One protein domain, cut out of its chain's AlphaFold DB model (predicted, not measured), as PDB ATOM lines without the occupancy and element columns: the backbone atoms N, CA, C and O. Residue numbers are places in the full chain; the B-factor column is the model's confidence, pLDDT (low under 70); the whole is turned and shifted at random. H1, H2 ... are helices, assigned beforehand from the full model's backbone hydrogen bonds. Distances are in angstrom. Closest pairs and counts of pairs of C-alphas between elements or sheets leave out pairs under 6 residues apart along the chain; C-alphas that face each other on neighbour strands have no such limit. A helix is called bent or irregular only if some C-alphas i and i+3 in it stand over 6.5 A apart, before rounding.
ATOM      1  N   GLU A   2    -108.336  22.973 -75.762       73.25
ATOM      2  CA  GLU A   2    -109.703  23.506 -75.571       73.25
ATOM      3  C   GLU A   2    -110.563  22.681 -74.591       73.25
ATOM      4  O   GLU A   2    -111.089  23.202 -73.613       73.25
ATOM      5  N   THR A   3    -110.620  21.356 -74.783       80.69
ATOM      6  CA  THR A   3    -111.403  20.442 -73.934       80.69
ATOM      7  C   THR A   3    -110.972  20.475 -72.466       80.69
ATOM      8  O   THR A   3    -111.817  20.478 -71.578       80.69
ATOM      9  N   ARG A   4    -109.661  20.558 -72.194       82.31
ATOM     10  CA  ARG A   4    -109.124  20.588 -70.821       82.31
ATOM     11  C   ARG A   4    -109.458  21.897 -70.112       82.31
ATOM     12  O   ARG A   4    -109.825  21.884 -68.944       82.31
ATOM     13  N   ILE A   5    -109.369  23.014 -70.828       89.00
ATOM     14  CA  ILE A   5    -109.735  24.335 -70.304       89.00
ATOM     15  C   ILE A   5    -111.212  24.349 -69.911       89.00
ATOM     16  O   ILE A   5    -111.544  24.779 -68.810       89.00
ATOM     17  N   ASN A   6    -112.087  23.819 -70.770       87.19
ATOM     18  CA  ASN A   6    -113.515  23.733 -70.473       87.19
ATOM     19  C   ASN A   6    -113.788  22.872 -69.235       87.19
ATOM     20  O   ASN A   6    -114.537  23.305 -68.367       87.19
ATOM     21  N   MET A   7    -113.123  21.720 -69.091       85.38
ATOM     22  CA  MET A   7    -113.236  20.893 -67.881       85.38
ATOM     23  C   MET A   7    -112.834  21.657 -66.614       85.38
ATOM     24  O   MET A   7    -113.565  21.627 -65.625       85.38
ATOM     25  N   ILE A   8    -111.720  22.396 -66.652       88.88
ATOM     26  CA  ILE A   8    -111.260  23.220 -65.524       88.88
ATOM     27  C   ILE A   8    -112.279  24.314 -65.195       88.88
ATOM     28  O   ILE A   8    -112.648  24.472 -64.032       88.88
ATOM     29  N   LYS A   9    -112.784  25.042 -66.199       91.69
ATOM     30  CA  LYS A   9    -113.792  26.099 -65.998       91.69
ATOM     31  C   LYS A   9    -115.088  25.530 -65.417       91.69
ATOM     32  O   LYS A   9    -115.629  26.089 -64.464       91.69
ATOM     33  N   THR A  10    -115.557  24.394 -65.933       88.25
ATOM     34  CA  THR A  10    -116.747  23.703 -65.422       88.25
ATOM     35  C   THR A  10    -116.550  23.228 -63.985       88.25
ATOM     36  O   THR A  10    -117.394  23.523 -63.140       88.25
ATOM     37  N   GLY A  11    -115.437  22.556 -63.675       86.75
ATOM     38  CA  GLY A  11    -115.144  22.088 -62.317       86.75
ATOM     39  C   GLY A  11    -115.009  23.240 -61.317       86.75
ATOM     40  O   GLY A  11    -115.531  23.169 -60.204       86.75
ATOM     41  N   PHE A  12    -114.394  24.349 -61.737       92.25
ATOM     42  CA  PHE A  12    -114.317  25.564 -60.932       92.25
ATOM     43  C   PHE A  12    -115.708  26.131 -60.627       92.25
ATOM     44  O   PHE A  12    -116.014  26.391 -59.466       92.25
ATOM     45  N   LEU A  13    -116.579  26.272 -61.631       91.12
ATOM     46  CA  LEU A  13    -117.940  26.790 -61.444       91.12
ATOM     47  C   LEU A  13    -118.820  25.884 -60.587       91.12
ATOM     48  O   LEU A  13    -119.593  26.379 -59.768       91.12
ATOM     49  N   GLN A  14    -118.714  24.565 -60.756       87.25
ATOM     50  CA  GLN A  14    -119.471  23.607 -59.948       87.25
ATOM     51  C   GLN A  14    -119.161  23.769 -58.457       87.25
ATOM     52  O   GLN A  14    -120.070  23.697 -57.626       87.25
ATOM     53  N   ARG A  15    -117.893  24.041 -58.136       87.69
ATOM     54  CA  ARG A  15    -117.386  24.134 -56.767       87.69
ATOM     55  C   ARG A  15    -117.460  25.541 -56.172       87.69
ATOM     56  O   ARG A  15    -117.685  25.691 -54.975       87.69
ATOM     57  N   TYR A  16    -117.318  26.568 -57.003       90.62
ATOM     58  CA  TYR A  16    -117.244  27.974 -56.606       90.62
ATOM     59  C   TYR A  16    -118.253  28.817 -57.392       90.62
ATOM     60  O   TYR A  16    -117.901  29.785 -58.063       90.62
ATOM     61  N   LYS A  17    -119.540  28.455 -57.302       89.81
ATOM     62  CA  LYS A  17    -120.643  29.060 -58.079       89.81
ATOM     63  C   LYS A  17    -120.700  30.592 -58.010       89.81
ATOM     64  O   LYS A  17    -121.068  31.238 -58.985       89.81
ATOM     65  N   THR A  18    -120.318  31.180 -56.876       92.44
ATOM     66  CA  THR A  18    -120.307  32.638 -56.659       92.44
ATOM     67  C   THR A  18    -119.182  33.362 -57.401       92.44
ATOM     68  O   THR A  18    -119.177  34.586 -57.458       92.44
ATOM     69  N   ARG A  19    -118.231  32.630 -57.989       93.75
ATOM     70  CA  ARG A  19    -117.018  33.158 -58.636       93.75
ATOM     71  C   ARG A  19    -117.117  33.124 -60.162       93.75
ATOM     72  O   ARG A  19    -116.115  33.018 -60.864       93.75
ATOM     73  N   LYS A  20    -118.348  33.208 -60.674       94.06
ATOM     74  CA  LYS A  20    -118.653  33.185 -62.108       94.06
ATOM     75  C   LYS A  20    -117.954  34.310 -62.872       94.06
ATOM     76  O   LYS A  20    -117.389  34.045 -63.923       94.06
ATOM     77  N   ALA A  21    -117.933  35.520 -62.307       94.12
ATOM     78  CA  ALA A  21    -117.262  36.668 -62.916       94.12
ATOM     79  C   ALA A  21    -115.787  36.356 -63.216       94.12
ATOM     80  O   ALA A  21    -115.387  36.400 -64.371       94.12
ATOM     81  N   PHE A  22    -115.033  35.899 -62.210       95.19
ATOM     82  CA  PHE A  22    -113.622  35.544 -62.363       95.19
ATOM     83  C   PHE A  22    -113.388  34.496 -63.460       95.19
ATOM     84  O   PHE A  22    -112.538  34.680 -64.321       95.19
ATOM     85  N   ILE A  23    -114.118  33.378 -63.459       95.12
ATOM     86  CA  ILE A  23    -113.831  32.257 -64.377       95.12
ATOM     87  C   ILE A  23    -114.317  32.490 -65.815       95.12
ATOM     88  O   ILE A  23    -113.813  31.854 -66.744       95.12
ATOM     89  N   GLU A  24    -115.279  33.392 -66.012       93.75
ATOM     90  CA  GLU A  24    -115.749  33.805 -67.339       93.75
ATOM     91  C   GLU A  24    -114.917  34.940 -67.946       93.75
ATOM     92  O   GLU A  24    -115.006  35.174 -69.153       93.75
ATOM     93  N   GLU A  25    -114.059  35.601 -67.164       94.06
ATOM     94  CA  GLU A  25    -113.145  36.604 -67.700       94.06
ATOM     95  C   GLU A  25    -112.211  36.004 -68.771       94.06
ATOM     96  O   GLU A  25    -111.560  34.976 -68.539       94.06
ATOM     97  N   PRO A  26    -112.032  36.680 -69.924       94.25
ATOM     98  CA  PRO A  26    -111.092  36.240 -70.957       94.25
ATOM     99  C   PRO A  26    -109.654  36.080 -70.442       94.25
ATOM    100  O   PRO A  26    -108.899  35.235 -70.924       94.25
ATOM    101  N   LYS A  27    -109.263  36.888 -69.447       94.62
ATOM    102  CA  LYS A  27    -107.948  36.808 -68.799       94.62
ATOM    103  C   LYS A  27    -107.776  35.481 -68.059       94.62
ATOM    104  O   LYS A  27    -106.713  34.877 -68.156       94.62
ATOM    105  N   THR A  28    -108.814  34.967 -67.409       94.69
ATOM    106  CA  THR A  28    -108.731  33.689 -66.694       94.69
ATOM    107  C   THR A  28    -108.500  32.525 -67.644       94.69
ATOM    108  O   THR A  28    -107.707  31.639 -67.345       94.69
ATOM    109  N   GLU A  29    -109.086  32.547 -68.841       95.19
ATOM    110  CA  GLU A  29    -108.765  31.541 -69.852       95.19
ATOM    111  C   GLU A  29    -107.294  31.598 -70.293       95.19
ATOM    112  O   GLU A  29    -106.644  30.556 -70.414       95.19
ATOM    113  N   LYS A  30    -106.743  32.803 -70.490       95.75
ATOM    114  CA  LYS A  30    -105.313  32.976 -70.790       95.75
ATOM    115  C   LYS A  30    -104.437  32.458 -69.649       95.75
ATOM    116  O   LYS A  30    -103.440  31.793 -69.922       95.75
ATOM    117  N   LEU A  31    -104.828  32.704 -68.399       95.94
ATOM    118  CA  LEU A  31    -104.136  32.185 -67.222       95.94
ATOM    119  C   LEU A  31    -104.177  30.653 -67.178       95.94
ATOM    120  O   LEU A  31    -103.146  30.025 -66.970       95.94
ATOM    121  N   VAL A  32    -105.328  30.026 -67.443       95.12
ATOM    122  CA  VAL A  32    -105.415  28.558 -67.530       95.12
ATOM    123  C   VAL A  32    -104.496  28.035 -68.630       95.12
ATOM    124  O   VAL A  32    -103.739  27.099 -68.394       95.12
ATOM    125  N   ARG A  33    -104.504  28.647 -69.821       94.75
ATOM    126  CA  ARG A  33    -103.597  28.261 -70.915       94.75
ATOM    127  C   ARG A  33    -102.133  28.366 -70.489       94.75
ATOM    128  O   ARG A  33    -101.392  27.423 -70.732       94.75
ATOM    129  N   LEU A  34    -101.746  29.452 -69.819       94.81
ATOM    130  CA  LEU A  34    -100.397  29.635 -69.283       94.81
ATOM    131  C   LEU A  34    -100.026  28.512 -68.306       94.81
ATOM    132  O   LEU A  34     -98.988  27.880 -68.467       94.81
ATOM    133  N   LEU A  35    -100.880  28.232 -67.319       93.50
ATOM    134  CA  LEU A  35    -100.616  27.241 -66.271       93.50
ATOM    135  C   LEU A  35    -100.559  25.799 -66.800       93.50
ATOM    136  O   LEU A  35     -99.899  24.953 -66.204       93.50
ATOM    137  N   LEU A  36    -101.226  25.523 -67.922       90.75
ATOM    138  CA  LEU A  36    -101.196  24.225 -68.600       90.75
ATOM    139  C   LEU A  36    -100.046  24.076 -69.610       90.75
ATOM    140  O   LEU A  36     -99.943  23.029 -70.250       90.75
ATOM    141  N   GLN A  37     -99.220  25.106 -69.806       89.31
ATOM    142  CA  GLN A  37     -98.148  25.109 -70.800       89.31
ATOM    143  C   GLN A  37     -96.766  24.862 -70.196       89.31
ATOM    144  O   GLN A  37     -96.402  25.428 -69.164       89.31
ATOM    145  N   GLY A  38     -95.959  24.116 -70.956       79.00
ATOM    146  CA  GLY A  38     -94.545  23.889 -70.673       79.00
ATOM    147  C   GLY A  38     -94.326  23.150 -69.357       79.00
ATOM    148  O   GLY A  38     -95.115  22.294 -68.970       79.00
ATOM    149  N   ASP A  39     -93.260  23.527 -68.664       88.00
ATOM    150  CA  ASP A  39     -92.819  22.937 -67.401       88.00
ATOM    151  C   ASP A  39     -93.683  23.346 -66.189       88.00
ATOM    152  O   ASP A  39     -93.516  22.806 -65.099       88.00
ATOM    153  N   ARG A  40     -94.619  24.298 -66.335       91.12
ATOM    154  CA  ARG A  40     -95.422  24.826 -65.214       91.12
ATOM    155  C   ARG A  40     -96.293  23.763 -64.575       91.12
ATOM    156  O   ARG A  40     -96.338  23.673 -63.351       91.12
ATOM    157  N   ILE A  41     -96.977  22.965 -65.391       87.88
ATOM    158  CA  ILE A  41     -97.830  21.895 -64.877       87.88
ATOM    159  C   ILE A  41     -96.991  20.835 -64.160       87.88
ATOM    160  O   ILE A  41     -97.370  20.388 -63.084       87.88
ATOM    161  N   GLU A  42     -95.812  20.509 -64.688       86.00
ATOM    162  CA  GLU A  42     -94.869  19.590 -64.048       86.00
ATOM    163  C   GLU A  42     -94.396  20.145 -62.702       86.00
ATOM    164  O   GLU A  42     -94.501  19.456 -61.690       86.00
ATOM    165  N   ARG A  43     -93.992  21.423 -62.644       87.31
ATOM    166  CA  ARG A  43     -93.616  22.109 -61.397       87.31
ATOM    167  C   ARG A  43     -94.752  22.100 -60.370       87.31
ATOM    168  O   ARG A  43     -94.512  21.782 -59.205       87.31
ATOM    169  N   ILE A  44     -95.981  22.412 -60.791       88.12
ATOM    170  CA  ILE A  44     -97.186  22.357 -59.945       88.12
ATOM    171  C   ILE A  44     -97.349  20.954 -59.344       88.12
ATOM    172  O   ILE A  44     -97.503  20.824 -58.127       88.12
ATOM    173  N   MET A  45     -97.268  19.911 -60.175       84.31
ATOM    174  CA  MET A  45     -97.425  18.525 -59.732       84.31
ATOM    175  C   MET A  45     -96.274  18.067 -58.825       84.31
ATOM    176  O   MET A  45     -96.528  17.406 -57.818       84.31
ATOM    177  N   CYS A  46     -95.028  18.466 -59.101       82.00
ATOM    178  CA  CYS A  46     -93.881  18.189 -58.234       82.00
ATOM    179  C   CYS A  46     -94.066  18.794 -56.839       82.00
ATOM    180  O   CYS A  46     -93.821  18.110 -55.848       82.00
ATOM    181  N   PHE A  47     -94.534  20.045 -56.749       84.25
ATOM    182  CA  PHE A  47     -94.810  20.690 -55.463       84.25
ATOM    183  C   PHE A  47     -95.883  19.932 -54.684       84.25
ATOM    184  O   PHE A  47     -95.689  19.670 -53.497       84.25
ATOM    185  N   CYS A  48     -96.959  19.503 -55.348       78.75
ATOM    186  CA  CYS A  48     -97.962  18.642 -54.725       78.75
ATOM    187  C   CYS A  48     -97.362  17.326 -54.208       78.75
ATOM    188  O   CYS A  48     -97.639  16.943 -53.073       78.75
ATOM    189  N   ALA A  49     -96.519  16.658 -55.002       76.75
ATOM    190  CA  ALA A  49     -95.914  15.374 -54.645       76.75
ATOM    191  C   ALA A  49     -95.013  15.456 -53.401       76.75
ATOM    192  O   ALA A  49     -94.964  14.513 -52.614       76.75
ATOM    193  N   VAL A  50     -94.342  16.592 -53.181       77.50
ATOM    194  CA  VAL A  50     -93.513  16.831 -51.984       77.50
ATOM    195  C   VAL A  50     -94.282  17.493 -50.830       77.50
ATOM    196  O   VAL A  50     -93.674  17.986 -49.881       77.50
ATOM    197  N   GLY A  51     -95.617  17.544 -50.904       73.94
ATOM    198  CA  GLY A  51     -96.472  18.118 -49.861       73.94
ATOM    199  C   GLY A  51     -96.413  19.645 -49.753       73.94
ATOM    200  O   GLY A  51     -96.844  20.211 -48.747       73.94
ATOM    201  N   GLN A  52     -95.885  20.332 -50.767       77.88
ATOM    202  CA  GLN A  52     -95.877  21.790 -50.848       77.88
ATOM    203  C   GLN A  52     -97.109  22.330 -51.582       77.88
ATOM    204  O   GLN A  52     -97.752  21.655 -52.384       77.88
ATOM    205  N   ALA A  53     -97.442  23.596 -51.318       78.12
ATOM    206  CA  ALA A  53     -98.575  24.233 -51.976       78.12
ATOM    207  C   ALA A  53     -98.292  24.490 -53.469       78.12
ATOM    208  O   ALA A  53     -97.300  25.153 -53.787       78.12
ATOM    209  N   PRO A  54     -99.192  24.077 -54.379       82.56
ATOM    210  CA  PRO A  54     -98.968  24.161 -55.823       82.56
ATOM    211  C   PRO A  54     -98.820  25.592 -56.346       82.56
ATOM    212  O   PRO A  54     -98.077  25.824 -57.292       82.56
ATOM    213  N   LEU A  55     -99.465  26.577 -55.710       85.44
ATOM    214  CA  LEU A  55     -99.324  27.989 -56.088       85.44
ATOM    215  C   LEU A  55     -97.866  28.473 -55.995       85.44
ATOM    216  O   LEU A  55     -97.450  29.294 -56.808       85.44
ATOM    217  N   ARG A  56     -97.065  27.946 -55.055       84.00
ATOM    218  CA  ARG A  56     -95.650  28.336 -54.917       84.00
ATOM    219  C   ARG A  56     -94.815  27.975 -56.145       84.00
ATOM    220  O   ARG A  56     -93.860  28.681 -56.437       84.00
ATOM    221  N   ALA A  57     -95.195  26.926 -56.873       87.81
ATOM    222  CA  ALA A  57     -94.479  26.466 -58.061       87.81
ATOM    223  C   ALA A  57     -94.513  27.472 -59.226       87.81
ATOM    224  O   ALA A  57     -93.658  27.432 -60.111       87.81
ATOM    225  N   VAL A  58     -95.523  28.347 -59.230       91.50
ATOM    226  CA  VAL A  58     -95.866  29.241 -60.347       91.50
ATOM    227  C   VAL A  58     -96.169  30.665 -59.883       91.50
ATOM    228  O   VAL A  58     -96.780  31.433 -60.617       91.50
ATOM    229  N   VAL A  59     -95.762  31.042 -58.665       88.62
ATOM    230  CA  VAL A  59     -96.081  32.369 -58.108       88.62
ATOM    231  C   VAL A  59     -95.532  33.494 -58.986       88.62
ATOM    232  O   VAL A  59     -96.271  34.413 -59.316       88.62
ATOM    233  N   TYR A  60     -94.293  33.352 -59.461       88.19
ATOM    234  CA  TYR A  60     -93.668  34.312 -60.369       88.19
ATOM    235  C   TYR A  60     -94.413  34.394 -61.710       88.19
ATOM    236  O   TYR A  60     -94.716  35.481 -62.186       88.19
ATOM    237  N   ASP A  61     -94.781  33.242 -62.285       93.25
ATOM    238  CA  ASP A  61     -95.544  33.181 -63.536       93.25
ATOM    239  C   ASP A  61     -96.922  33.868 -63.404       93.25
ATOM    240  O   ASP A  61     -97.397  34.516 -64.338       93.25
ATOM    241  N   VAL A  62     -97.573  33.728 -62.243       92.50
ATOM    242  CA  VAL A  62     -98.870  34.350 -61.927       92.50
ATOM    243  C   VAL A  62     -98.734  35.860 -61.719       92.50
ATOM    244  O   VAL A  62     -99.589  36.609 -62.188       92.50
ATOM    245  N   GLU A  63     -97.685  36.312 -61.030       89.69
ATOM    246  CA  GLU A  63     -97.403  37.736 -60.812       89.69
ATOM    247  C   GLU A  63     -97.086  38.441 -62.137       89.69
ATOM    248  O   GLU A  63     -97.737  39.430 -62.472       89.69
ATOM    249  N   GLU A  64     -96.202  37.868 -62.958       92.75
ATOM    250  CA  GLU A  64     -95.882  38.393 -64.290       92.75
ATOM    251  C   GLU A  64     -97.124  38.423 -65.200       92.75
ATOM    252  O   GLU A  64     -97.345  39.375 -65.955       92.75
ATOM    253  N   PHE A  65     -97.979  37.394 -65.125       95.12
ATOM    254  CA  PHE A  65     -99.256  37.393 -65.837       95.12
ATOM    255  C   PHE A  65    -100.160  38.540 -65.377       95.12
ATOM    256  O   PHE A  65    -100.776  39.207 -66.211       95.12
ATOM    257  N   ALA A  66    -100.261  38.769 -64.070       93.56
ATOM    258  CA  ALA A  66    -101.122  39.799 -63.518       93.56
ATOM    259  C   ALA A  66    -100.674  41.216 -63.890       93.56
ATOM    260  O   ALA A  66    -101.520  42.045 -64.233       93.56
ATOM    261  N   GLU A  67     -99.365  41.471 -63.873       92.38
ATOM    262  CA  GLU A  67     -98.771  42.734 -64.318       92.38
ATOM    263  C   GLU A  67     -99.074  42.997 -65.797       92.38
ATOM    264  O   GLU A  67     -99.590  44.054 -66.147       92.38
ATOM    265  N   LYS A  68     -98.859  42.001 -66.667       95.31
ATOM    266  CA  LYS A  68     -99.114  42.120 -68.116       95.31
ATOM    267  C   LYS A  68    -100.586  42.284 -68.493       95.31
ATOM    268  O   LYS A  68    -100.888  42.558 -69.652       95.31
ATOM    269  N   ASN A  69    -101.501  42.027 -67.562       93.62
ATOM    270  CA  ASN A  69    -102.937  42.059 -67.809       93.62
ATOM    271  C   ASN A  69    -103.659  43.078 -66.915       93.62
ATOM    272  O   ASN A  69    -104.866  42.930 -66.727       93.62
ATOM    273  N   ASP A  70    -102.969  44.084 -66.369       92.50
ATOM    274  CA  ASP A  70    -103.567  45.186 -65.593       92.50
ATOM    275  C   ASP A  70    -104.460  44.712 -64.428       92.50
ATOM    276  O   ASP A  70    -105.516  45.280 -64.153       92.50
ATOM    277  N   ILE A  71    -104.097  43.599 -63.782       91.88
ATOM    278  CA  ILE A  71    -104.816  43.070 -62.606       91.88
ATOM    279  C   ILE A  71    -104.274  43.697 -61.316       91.88
ATOM    280  O   ILE A  71    -104.966  43.766 -60.301       91.88
ATOM    281  N   VAL A  72    -103.022  44.146 -61.354       89.06
ATOM    282  CA  VAL A  72    -102.357  44.817 -60.243       89.06
ATOM    283  C   VAL A  72    -102.972  46.206 -60.045       89.06
ATOM    284  O   VAL A  72    -102.974  47.025 -60.959       89.06
ATOM    285  N   VAL A  73    -103.458  46.480 -58.834       82.50
ATOM    286  CA  VAL A  73    -104.024  47.770 -58.419       82.50
ATOM    287  C   VAL A  73    -103.102  48.371 -57.363       82.50
ATOM    288  O   VAL A  73    -102.769  47.707 -56.383       82.50
ATOM    289  N   ASP A  74    -102.634  49.601 -57.578       84.25
ATOM    290  CA  ASP A  74    -101.696  50.299 -56.680       84.25
ATOM    291  C   ASP A  74    -100.431  49.481 -56.350       84.25
ATOM    292  O   ASP A  74     -99.962  49.422 -55.210       84.25
ATOM    293  N   GLY A  75     -99.891  48.784 -57.356       82.25
ATOM    294  CA  GLY A  75     -98.715  47.922 -57.201       82.25
ATOM    295  C   GLY A  75     -98.975  46.643 -56.397       82.25
ATOM    296  O   GLY A  75     -98.027  45.969 -55.997       82.25
ATOM    297  N   LYS A  76    -100.241  46.295 -56.132       82.12
ATOM    298  CA  LYS A  76    -100.628  45.092 -55.391       82.12
ATOM    299  C   LYS A  76    -101.645  44.253 -56.151       82.12
ATOM    300  O   LYS A  76    -102.595  44.747 -56.749       82.12
ATOM    301  N   LEU A  77    -101.480  42.940 -56.059       84.88
ATOM    302  CA  LEU A  77    -102.506  41.991 -56.469       84.88
ATOM    303  C   LEU A  77    -103.693  42.035 -55.490       84.88
ATOM    304  O   LEU A  77    -103.455  41.881 -54.283       84.88
ATOM    305  N   PRO A  78    -104.944  42.170 -55.968       88.50
ATOM    306  CA  PRO A  78    -106.126  42.076 -55.117       88.50
ATOM    307  C   PRO A  78    -106.188  40.722 -54.399       88.50
ATOM    308  O   PRO A  78    -106.026  39.672 -55.025       88.50
ATOM    309  N   ASP A  79    -106.446  40.723 -53.090       87.38
ATOM    310  CA  ASP A  79    -106.487  39.484 -52.296       87.38
ATOM    311  C   ASP A  79    -107.570  38.521 -52.777       87.38
ATOM    312  O   ASP A  79    -107.376  37.305 -52.805       87.38
ATOM    313  N   GLU A  80    -108.689  39.080 -53.225       89.00
ATOM    314  CA  GLU A  80    -109.783  38.333 -53.819       89.00
ATOM    315  C   GLU A  80    -109.334  37.539 -55.060       89.00
ATOM    316  O   GLU A  80    -109.627  36.345 -55.181       89.00
ATOM    317  N   TRP A  81    -108.546  38.173 -55.931       90.38
ATOM    318  CA  TRP A  81    -108.010  37.548 -57.136       90.38
ATOM    319  C   TRP A  81    -106.986  36.459 -56.796       90.38
ATOM    320  O   TRP A  81    -107.043  35.365 -57.353       90.38
ATOM    321  N   LYS A  82    -106.104  36.696 -55.811       87.25
ATOM    322  CA  LYS A  82    -105.149  35.674 -55.332       87.25
ATOM    323  C   LYS A  82    -105.863  34.411 -54.860       87.25
ATOM    324  O   LYS A  82    -105.435  33.300 -55.181       87.25
ATOM    325  N   GLN A  83    -106.952  34.569 -54.104       89.31
ATOM    326  CA  GLN A  83    -107.743  33.433 -53.638       89.31
ATOM    327  C   GLN A  83    -108.364  32.662 -54.804       89.31
ATOM    328  O   GLN A  83    -108.346  31.431 -54.797       89.31
ATOM    329  N   ASP A  84    -108.885  33.360 -55.811       94.50
ATOM    330  CA  ASP A  84    -109.453  32.716 -56.996       94.50
ATOM    331  C   ASP A  84    -108.413  31.988 -57.839       94.50
ATOM    332  O   ASP A  84    -108.668  30.868 -58.282       94.50
ATOM    333  N   VAL A  85    -107.210  32.543 -57.979       93.31
ATOM    334  CA  VAL A  85    -106.098  31.837 -58.625       93.31
ATOM    335  C   VAL A  85    -105.688  30.601 -57.829       93.31
ATOM    336  O   VAL A  85    -105.494  29.537 -58.413       93.31
ATOM    337  N   GLY A  86    -105.623  30.688 -56.499       90.50
ATOM    338  CA  GLY A  86    -105.374  29.520 -55.652       90.50
ATOM    339  C   GLY A  86    -106.428  28.421 -55.848       90.50
ATOM    340  O   GLY A  86    -106.084  27.250 -56.022       90.50
ATOM    341  N   ARG A  87    -107.713  28.799 -55.898       93.00
ATOM    342  CA  ARG A  87    -108.828  27.885 -56.204       93.00
ATOM    343  C   ARG A  87    -108.680  27.268 -57.597       93.00
ATOM    344  O   ARG A  87    -108.870  26.063 -57.744       93.00
ATOM    345  N   LEU A  88    -108.321  28.072 -58.596       95.00
ATOM    346  CA  LEU A  88    -108.134  27.644 -59.982       95.00
ATOM    347  C   LEU A  88    -107.009  26.619 -60.111       95.00
ATOM    348  O   LEU A  88    -107.208  25.569 -60.718       95.00
ATOM    349  N   ILE A  89    -105.858  26.886 -59.493       92.44
ATOM    350  CA  ILE A  89    -104.730  25.951 -59.448       92.44
ATOM    351  C   ILE A  89    -105.150  24.654 -58.763       92.44
ATOM    352  O   ILE A  89    -104.783  23.578 -59.224       92.44
ATOM    353  N   GLY A  90    -105.979  24.726 -57.723       88.50
ATOM    354  CA  GLY A  90    -106.515  23.522 -57.104       88.50
ATOM    355  C   GLY A  90    -107.382  22.672 -58.029       88.50
ATOM    356  O   GLY A  90    -107.255  21.451 -58.028       88.50
ATOM    357  N   ILE A  91    -108.198  23.293 -58.883       90.50
ATOM    358  CA  ILE A  91    -108.945  22.569 -59.920       90.50
ATOM    359  C   ILE A  91    -108.005  21.991 -60.989       90.50
ATOM    360  O   ILE A  91    -108.211  20.868 -61.445       90.50
ATOM    361  N   ILE A  92    -106.955  22.722 -61.376       90.25
ATOM    362  CA  ILE A  92    -105.936  22.223 -62.313       90.25
ATOM    363  C   ILE A  92    -105.266  20.967 -61.749       90.25
ATOM    364  O   ILE A  92    -105.207  19.957 -62.449       90.25
ATOM    365  N   VAL A  93    -104.832  21.014 -60.487       86.56
ATOM    366  CA  VAL A  93    -104.249  19.872 -59.773       86.56
ATOM    367  C   VAL A  93    -105.246  18.732 -59.668       86.56
ATOM    368  O   VAL A  93    -104.865  17.601 -59.909       86.56
ATOM    369  N   TYR A  94    -106.520  18.998 -59.376       81.44
ATOM    370  CA  TYR A  94    -107.548  17.958 -59.351       81.44
ATOM    371  C   TYR A  94    -107.605  17.198 -60.689       81.44
ATOM    372  O   TYR A  94    -107.466  15.980 -60.721       81.44
ATOM    373  N   PHE A  95    -107.706  17.906 -61.817       76.75
ATOM    374  CA  PHE A  95    -107.803  17.261 -63.132       76.75
ATOM    375  C   PHE A  95    -106.487  16.666 -63.664       76.75
ATOM    376  O   PHE A  95    -106.538  15.873 -64.601       76.75
ATOM    377  N   HIS A  96    -105.327  17.035 -63.108       72.81
ATOM    378  CA  HIS A  96    -104.018  16.489 -63.510       72.81
ATOM    379  C   HIS A  96    -103.453  15.459 -62.522       72.81
ATOM    380  O   HIS A  96    -102.641  14.627 -62.909       72.81
ATOM    381  N   GLY A  97    -103.889  15.500 -61.265       58.50
ATOM    382  CA  GLY A  97    -103.545  14.568 -60.193       58.50
ATOM    383  C   GLY A  97    -104.440  13.334 -60.142       58.50
ATOM    384  O   GLY A  97    -104.062  12.359 -59.506       58.50
ATOM    385  N   TYR A  98    -105.563  13.317 -60.869       42.94
ATOM    386  CA  TYR A  98    -106.388  12.120 -61.103       42.94
ATOM    387  C   TYR A  98    -105.767  11.154 -62.135       42.94
ATOM    388  O   TYR A  98    -106.440  10.621 -63.014       42.94
ATOM    389  N   VAL A  99    -104.459  10.918 -62.025       35.09
ATOM    390  CA  VAL A  99    -103.776   9.761 -62.623       35.09
ATOM    391  C   VAL A  99    -103.004   9.040 -61.515       35.09
ATOM    392  O   VAL A  99    -101.799   8.829 -61.590       35.09
ATOM    393  N   SER A 100    -103.707   8.714 -60.432       33.16
ATOM    394  CA  SER A 100    -103.280   7.701 -59.469       33.16
ATOM    395  C   SER A 100    -104.500   6.883 -59.035       33.16
ATOM    396  O   SER A 100    -105.137   7.202 -58.037       33.16
ATOM    397  N   ASP A 101    -104.868   5.904 -59.863       31.95
ATOM    398  CA  ASP A 101    -105.512   4.612 -59.552       31.95
ATOM    399  C   ASP A 101    -106.627   4.486 -58.495       31.95
ATOM    400  O   ASP A 101    -106.883   3.378 -58.025       31.95
TER     401      ASP A 101
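Overview. This is residues 2 to 101 of the 123 residues of an uncharacterized protein of Selenomonas ruminantium (UniProt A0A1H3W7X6). Two helical hairpins, H1 with H2 and H4 with H5, lie on opposite sides of the long helix H6, which runs between them as the core. H3 leads from the first hairpin to the second and is near H6. The link of residues 69 to 78 and the tail of residues 98 to 101 lie toward opposite ends of an elongated outline of 45 by 26 by 22 A. The printed part has 100 residues with six named helices, H1 to H6 in order, and no named strand; its class is all helix. It is compact, with a radius of gyration of the C-alphas of 13.1 A.

Arrangement. H1, residues 2 to 15, and H2, residues 17 to 24, form a hairpin at a shallow tilt of 29 degrees, opposite ways; H1 touches H2 with residues 9 to 13 alone, the closest C-alphas being those of Lys 9 and Ile 23, 6.4 A apart. H3, residues 26 to 35, only just touches H1, with 3 pairs of C-alphas within 8 A, the closest those of Ile 5 and Val 32 at 6.6 A. H4, residues 40 to 49, and H5, residues 54 to 68, form the second hairpin, a shallow tilt of 29 degrees, opposite ways, with the C-alphas of Ile 44 and Pro 54 closest at 4.8 A. The hub is H6, residues 79 to 97, which touches H1, H2, H4 and H5. The closest C-alphas of H6 and H1 are those of Ile 91 and Ile 8, 6.1 A apart, at a steep tilt of 61 degrees. H5 touches H6 with residues 54 to 55 alone, the C-alphas of Leu 55 and Gly 86 being closest at 6.3 A. H1 is apart from H4 and H5, and so is H2. Every O i to N i+4 pair is within hydrogen-bond range in H1, H3, H4 and H6; in H2 it is 2 of 4 and in H5 8 of 11.

Along the chain. H1 begins at C-alpha 2, (-109.703, 23.506, -75.571), and is 20.3 A long. H2 is irregular, with C-alphas 18 and 21 8.0 A apart. H5, 21.8 A long, is irregular too, with C-alphas 57 and 60 8.2 A apart. H6, 26.3 A long, runs from C-alpha 79 at (-106.487, 39.484, -52.296) to C-alpha 97 at (-103.545, 14.568, -60.193).

Size, cuts and confidence. The two C-alphas farthest apart are those of Asp 74 and Asp 101, at 45.9 A. The printed part has no cut and no long link. The mean pLDDT of the printed part is 86.1, and residues 97 to 101 are under 70.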